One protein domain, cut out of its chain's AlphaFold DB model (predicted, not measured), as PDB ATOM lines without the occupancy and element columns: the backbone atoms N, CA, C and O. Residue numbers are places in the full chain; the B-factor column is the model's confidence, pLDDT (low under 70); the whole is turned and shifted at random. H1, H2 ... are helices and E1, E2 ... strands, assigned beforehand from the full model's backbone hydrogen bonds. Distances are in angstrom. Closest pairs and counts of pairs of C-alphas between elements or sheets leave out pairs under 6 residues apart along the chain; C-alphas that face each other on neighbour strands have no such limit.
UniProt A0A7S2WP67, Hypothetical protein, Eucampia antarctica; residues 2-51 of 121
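AT A GLANCE: This is residues 2 to 51 of the 121 residues of the protein "Hypothetical protein" of Eucampia antarctica (UniProt A0A7S2WP67). A long helix, H2, runs back along one face of a narrow ribbon of two parallel strands, E1 and E2, and a single turn of helix, H1, sits at the end of the ribbon where the strands begin. The chain goes along E1, returns through H2 and goes out again along E2, a strand-helix-strand unit, two parallel neighbour strands with a helix between them, whose crossover is right-handed. The printed part has 50 residues, with two named helices and two named strands in the order H1, E1, H2, E2, and its class is mixed, helices and strands. It is only just compact, close to loose, with a radius of gyration of the C-alphas of 11.6 A, and its outline is elongated, 34 by 19 by 13 A.

HOW THE PARTS SIT: Begin at H1, residues 2 to 5; it is apart from H2, residues 21 to 35, and from E2, residues 45 to 50. Go on to E1, residues 13 to 17, and set it beside E2: the two are parallel neighbours, at an angle of 18 degrees between their directions. C-alphas 15 and 48 face each other at 4.7 A. Look there for N 49 and O 15, 2.8 A apart, and N 17 and O 49, 2.9 A apart, both within hydrogen-bond range. Next compare E1 with H2, whose closest C-alphas, those of Thr 17 and Ala 23, are 6.4 A apart. For H2 and E2 the closest C-alphas are those of Leu 31 and Val 45, at 7.3 A. In H2 every O i to N i+4 pair is within hydrogen-bond range, while H1 is too short for such a pair.

IN THESE COORDINATES: Find C-alpha 2 at (417.294, 156.671, 383.511), where H1 begins; it ends at residue 5. E1 starts at C-alpha 13, (406.812, 148.358, 380.114), and covers 12.9 A to C-alpha 17. From C-alpha 21 at (407.180, 131.990, 366.032), H2 runs 21.3 A to C-alpha 35. E2 runs 14.3 A from C-alpha 45 to C-alpha 50 at (399.302, 138.769, 372.237).

THE WHOLE: Look at Asp 3 and Thr 20 for the two C-alphas farthest apart, 33.9 A. The printed part runs from 2 to 51 and has no cut. The link from E1 to H2, 3 residues, is tight; those from H1 to E1, 7 residues, and from H2 to E2, 9 residues, are short, and no link is long. In the B-factor column the mean pLDDT of the printed part is 86.7, and the model's confidence is under 70 at residue 2 and at residues 37 to 42.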
ATOM      1  N   GLU A   2     416.915 158.034 383.105       69.25
ATOM      2  CA  GLU A   2     417.294 156.671 383.511       69.25
ATOM      3  C   GLU A   2     416.710 156.264 384.876       69.25
ATOM      4  O   GLU A   2     416.026 155.250 384.953       69.25
ATOM      5  N   ASP A   3     416.818 157.120 385.898       74.06
ATOM      6  CA  ASP A   3     416.231 156.856 387.227       74.06
ATOM      7  C   ASP A   3     414.698 156.696 387.218       74.06
ATOM      8  O   ASP A   3     414.135 156.012 388.068       74.06
ATOM      9  N   LEU A   4     414.004 157.329 386.260       79.06
ATOM     10  CA  LEU A   4     412.547 157.229 386.132       79.06
ATOM     11  C   LEU A   4     412.146 155.884 385.516       79.06
ATOM     12  O   LEU A   4     411.221 155.245 386.005       79.06
ATOM     13  N   PHE A   5     412.868 155.431 384.485       72.75
ATOM     14  CA  PHE A   5     412.647 154.117 383.874       72.75
ATOM     15  C   PHE A   5     413.010 152.966 384.814       72.75
ATOM     16  O   PHE A   5     412.365 151.919 384.777       72.75
ATOM     17  N   ALA A   6     413.998 153.182 385.683       73.94
ATOM     18  CA  ALA A   6     414.393 152.247 386.727       73.94
ATOM     19  C   ALA A   6     413.417 152.206 387.915       73.94
ATOM     20  O   ALA A   6     413.589 151.361 388.790       73.94
ATOM     21  N   ASN A   7     412.429 153.111 387.992       82.69
ATOM     22  CA  ASN A   7     411.484 153.178 389.105       82.69
ATOM     23  C   ASN A   7     410.237 152.303 388.837       82.69
ATOM     24  O   ASN A   7     409.306 152.749 388.157       82.69
ATOM     25  N   PRO A   8     410.145 151.093 389.426       77.75
ATOM     26  CA  PRO A   8     409.062 150.143 389.168       77.75
ATOM     27  C   PRO A   8     407.707 150.546 389.780       77.75
ATOM     28  O   PRO A   8     406.704 149.855 389.555       77.75
ATOM     29  N   ASP A   9     407.666 151.607 390.590       83.44
ATOM     30  CA  ASP A   9     406.433 152.158 391.164       83.44
ATOM     31  C   ASP A   9     405.858 153.290 390.310       83.44
ATOM     32  O   ASP A   9     404.670 153.597 390.407       83.44
ATOM     33  N   GLN A  10     406.684 153.892 389.451       86.75
ATOM     34  CA  GLN A  10     406.290 155.006 388.589       86.75
ATOM     35  C   GLN A  10     406.251 154.636 387.109       86.75
ATOM     36  O   GLN A  10     405.601 155.333 386.335       86.75
ATOM     37  N   THR A  11     406.954 153.582 386.693       87.25
ATOM     38  CA  THR A  11     407.064 153.194 385.285       87.25
ATOM     39  C   THR A  11     406.994 151.680 385.113       87.25
ATOM     40  O   THR A  11     407.533 150.903 385.901       87.25
ATOM     41  N   GLU A  12     406.317 151.263 384.046       88.69
ATOM     42  CA  GLU A  12     406.300 149.885 383.575       88.69
ATOM     43  C   GLU A  12     406.354 149.829 382.046       88.69
ATOM     44  O   GLU A  12     405.974 150.777 381.356       88.69
ATOM     45  N   PHE A  13     406.821 148.697 381.529       91.25
ATOM     46  CA  PHE A  13     406.812 148.358 380.114       91.25
ATOM     47  C   PHE A  13     405.700 147.349 379.809       91.25
ATOM     48  O   PHE A  13     405.509 146.361 380.522       91.25
ATOM     49  N   LEU A  14     405.000 147.592 378.700       94.50
ATOM     50  CA  LEU A  14     404.009 146.697 378.109       94.50
ATOM     51  C   LEU A  14     404.581 146.139 376.805       94.50
ATOM     52  O   LEU A  14     404.816 146.898 375.865       94.50
ATOM     53  N   ILE A  15     404.790 144.825 376.728       96.75
ATOM     54  CA  ILE A  15     405.231 144.188 375.479       96.75
ATOM     55  C   ILE A  15     403.989 143.813 374.671       96.75
ATOM     56  O   ILE A  15     403.145 143.062 375.149       96.75
ATOM     57  N   VAL A  16     403.871 144.308 373.439       97.69
ATOM     58  CA  VAL A  16     402.800 143.927 372.506       97.69
ATOM     59  C   VAL A  16     403.418 143.145 371.356       97.69
ATOM     60  O   VAL A  16     404.382 143.601 370.746       97.69
ATOM     61  N   THR A  17     402.871 141.970 371.061       97.94
ATOM     62  CA  THR A  17     403.394 141.058 370.037       97.94
ATOM     63  C   THR A  17     402.268 140.416 369.234       97.94
ATOM     64  O   THR A  17     401.103 140.589 369.570       97.94
ATOM     65  N   ILE A  18     402.599 139.675 368.179       96.81
ATOM     66  CA  ILE A  18     401.669 138.799 367.450       96.81
ATOM     67  C   ILE A  18     402.122 137.341 367.616       96.81
ATOM     68  O   ILE A  18     403.321 137.106 367.776       96.81
ATOM     69  N   PRO A  19     401.219 136.345 367.578       93.44
ATOM     70  CA  PRO A  19     401.546 134.949 367.875       93.44
ATOM     71  C   PRO A  19     402.225 134.222 366.697       93.44
ATOM     72  O   PRO A  19     401.829 133.125 366.319       93.44
ATOM     73  N   THR A  20     403.257 134.823 366.103       92.38
ATOM     74  CA  THR A  20     404.133 134.153 365.130       92.38
ATOM     75  C   THR A  20     405.416 133.698 365.819       92.38
ATOM     76  O   THR A  20     405.892 134.352 366.747       92.38
ATOM     77  N   GLU A  21     406.002 132.581 365.376       89.75
ATOM     78  CA  GLU A  21     407.180 131.990 366.032       89.75
ATOM     79  C   GLU A  21     408.326 133.001 366.203       89.75
ATOM     80  O   GLU A  21     408.898 133.123 367.287       89.75
ATOM     81  N   LEU A  22     408.628 133.768 365.151       89.62
ATOM     82  CA  LEU A  22     409.677 134.784 365.187       89.62
ATOM     83  C   LEU A  22     409.350 135.913 366.174       89.62
ATOM     84  O   LEU A  22     410.187 136.249 367.009       89.62
ATOM     85  N   ALA A  23     408.138 136.476 366.114       94.75
ATOM     86  CA  ALA A  23     407.749 137.585 366.984       94.75
ATOM     87  C   ALA A  23     407.739 137.170 368.460       94.75
ATOM     88  O   ALA A  23     408.192 137.932 369.317       94.75
ATOM     89  N   VAL A  24     407.302 135.944 368.761       96.81
ATOM     90  CA  VAL A  24     407.350 135.378 370.115       96.81
ATOM     91  C   VAL A  24     408.795 135.224 370.589       96.81
ATOM     92  O   VAL A  24     409.115 135.686 371.683       96.81
ATOM     93  N   ARG A  25     409.689 134.644 369.775       95.75
ATOM     94  CA  ARG A  25     411.113 134.492 370.133       95.75
ATOM     95  C   ARG A  25     411.773 135.836 370.438       95.75
ATOM     96  O   ARG A  25     412.449 135.965 371.457       95.75
ATOM     97  N   GLU A  26     411.529 136.844 369.607       97.06
ATOM     98  CA  GLU A  26     412.064 138.189 369.831       97.06
ATOM     99  C   GLU A  26     411.448 138.873 371.057       97.06
ATOM    100  O   GLU A  26     412.157 139.541 371.808       97.06
ATOM    101  N   SER A  27     410.155 138.665 371.320       97.25
ATOM    102  CA  SER A  27     409.484 139.215 372.509       97.25
ATOM    103  C   SER A  27     410.019 138.597 373.802       97.25
ATOM    104  O   SER A  27     410.199 139.304 374.791       97.25
ATOM    105  N   VAL A  28     410.322 137.295 373.794       95.62
ATOM    106  CA  VAL A  28     410.967 136.600 374.920       95.62
ATOM    107  C   VAL A  28     412.388 137.117 375.132       95.62
ATOM    108  O   VAL A  28     412.775 137.389 376.266       95.62
ATOM    109  N   ARG A  29     413.158 137.304 374.051       95.38
ATOM    110  CA  ARG A  29     414.494 137.905 374.134       95.38
ATOM    111  C   ARG A  29     414.430 139.312 374.732       95.38
ATOM    112  O   ARG A  29     415.180 139.608 375.653       95.38
ATOM    113  N   LEU A  30     413.494 140.149 374.277       94.38
ATOM    114  CA  LEU A  30     413.277 141.487 374.830       94.38
ATOM    115  C   LEU A  30     412.910 141.445 376.319       94.38
ATOM    116  O   LEU A  30     413.493 142.193 377.097       94.38
ATOM    117  N   LEU A  31     411.980 140.572 376.721       93.38
ATOM    118  CA  LEU A  31     411.609 140.400 378.127       93.38
ATOM    119  C   LEU A  31     412.844 140.099 378.980       93.38
ATOM    120  O   LEU A  31     413.075 140.787 379.969       93.38
ATOM    121  N   ASN A  32     413.663 139.131 378.559       91.06
ATOM    122  CA  ASN A  32     414.857 138.746 379.302       91.06
ATOM    123  C   ASN A  32     415.869 139.891 379.416       91.06
ATOM    124  O   ASN A  32     416.422 140.115 380.494       91.06
ATOM    125  N   ASN A  33     416.064 140.647 378.334       88.75
ATOM    126  CA  ASN A  33     416.959 141.799 378.331       88.75
ATOM    127  C   ASN A  33     416.487 142.892 379.301       88.75
ATOM    128  O   ASN A  33     417.306 143.506 379.978       88.75
ATOM    129  N   LEU A  34     415.172 143.121 379.390       86.62
ATOM    130  CA  LEU A  34     414.584 144.128 380.278       86.62
ATOM    131  C   LEU A  34     414.603 143.709 381.758       86.62
ATOM    132  O   LEU A  34     414.706 144.579 382.622       86.62
ATOM    133  N   THR A  35     414.490 142.410 382.062       82.31
ATOM    134  CA  THR A  35     414.308 141.932 383.447       82.31
ATOM    135  C   THR A  35     415.534 141.274 384.078       82.31
ATOM    136  O   THR A  35     415.654 141.311 385.299       82.31
ATOM    137  N   PHE A  36     416.418 140.641 383.298       77.69
ATOM    138  CA  PHE A  36     417.532 139.836 383.827       77.69
ATOM    139  C   PHE A  36     418.914 140.363 383.439       77.69
ATOM    140  O   PHE A  36     419.840 140.269 384.240       77.69
ATOM    141  N   GLU A  37     419.073 140.905 382.230       68.94
ATOM    142  CA  GLU A  37     420.396 141.309 381.721       68.94
ATOM    143  C   GLU A  37     420.837 142.712 382.180       68.94
ATOM    144  O   GLU A  37     422.010 143.056 382.044       68.94
ATOM    145  N   ALA A  38     419.933 143.496 382.779       64.88
ATOM    146  CA  ALA A  38     420.213 144.809 383.367       64.88
ATOM    147  C   ALA A  38     419.944 144.817 384.891       64.88
ATOM    148  O   ALA A  38     419.009 145.474 385.350       64.88
ATOM    149  N   PRO A  39     420.734 144.087 385.707       65.00
ATOM    150  CA  PRO A  39     420.496 143.961 387.150       65.00
ATOM    151  C   PRO A  39     420.565 145.297 387.907       65.00
ATOM    152  O   PRO A  39     419.888 145.452 388.921       65.00
ATOM    153  N   ASP A  40     421.321 146.268 387.391       69.88
ATOM    154  CA  ASP A  40     421.448 147.614 387.970       69.88
ATOM    155  C   ASP A  40     420.303 148.561 387.556       69.88
ATOM    156  O   ASP A  40     420.181 149.664 388.085       69.88
ATOM    157  N   MET A  41     419.451 148.141 386.611       67.44
ATOM    158  CA  MET A  41     418.308 148.908 386.109       67.44
ATOM    159  C   MET A  41     417.154 147.969 385.706       67.44
ATOM    160  O   MET A  41     416.823 147.866 384.521       67.44
ATOM    161  N   PRO A  42     416.532 147.251 386.660       69.19
ATOM    162  CA  PRO A  42     415.478 146.302 386.329       69.19
ATOM    163  C   PRO A  42     414.222 147.048 385.864       69.19
ATOM    164  O   PRO A  42     413.511 147.668 386.659       69.19
ATOM    165  N   ILE A  43     413.924 146.971 384.565       81.19
ATOM    166  CA  ILE A  43     412.701 147.538 383.999       81.19
ATOM    167  C   ILE A  43     411.543 146.594 384.313       81.19
ATOM    168  O   ILE A  43     411.572 145.395 384.027       81.19
ATOM    169  N   LYS A  44     410.474 147.141 384.893       85.50
ATOM    170  CA  LYS A  44     409.303 146.350 385.262       85.50
ATOM    171  C   LYS A  44     408.447 146.036 384.039       85.50
ATOM    172  O   LYS A  44     407.845 146.938 383.465       85.50
ATOM    173  N   VAL A  45     408.313 144.757 383.697       90.44
ATOM    174  CA  VAL A  45     407.366 144.270 382.682       90.44
ATOM    175  C   VAL A  45     406.302 143.423 383.376       90.44
ATOM    176  O   VAL A  45     406.600 142.337 383.865       90.44
ATOM    177  N   ARG A  46     405.059 143.914 383.461       89.81
ATOM    178  CA  ARG A  46     403.950 143.174 384.107       89.81
ATOM    179  C   ARG A  46     403.015 142.489 383.125       89.81
ATOM    180  O   ARG A  46     402.311 141.556 383.496       89.81
ATOM    181  N   ASN A  47     402.972 142.993 381.898       93.69
ATOM    182  CA  ASN A  47     401.952 142.646 380.929       93.69
ATOM    183  C   ASN A  47     402.602 142.368 379.574       93.69
ATOM    184  O   ASN A  47     403.454 143.128 379.104       93.69
ATOM    185  N   ILE A  48     402.149 141.289 378.944       96.88
ATOM    186  CA  ILE A  48     402.449 140.957 377.555       96.88
ATOM    187  C   ILE A  48     401.112 140.769 376.844       96.88
ATOM    188  O   ILE A  48     400.274 139.988 377.292       96.88
ATOM    189  N   VAL A  49     400.904 141.491 375.748       97.88
ATOM    190  CA  VAL A  49     399.693 141.413 374.929       97.88
ATOM    191  C   VAL A  49     400.010 140.626 373.667       97.88
ATOM    192  O   VAL A  49     400.784 141.081 372.827       97.88
ATOM    193  N   ALA A  50     399.375 139.465 373.515       96.94
ATOM    194  CA  ALA A  50     399.302 138.769 372.237       96.94
ATOM    195  C   ALA A  50     398.169 139.387 371.403       96.94
ATOM    196  O   ALA A  50     396.988 139.196 371.684       96.94
ATOM    197  N   ASN A  51     398.538 140.182 370.407       95.25
ATOM    198  CA  ASN A  51     397.642 140.829 369.462       95.25
ATOM    199  C   ASN A  51     397.374 139.916 368.253       95.25
ATOM    200  O   ASN A  51     398.200 139.075 367.913       95.25
TER     201      ASN A  51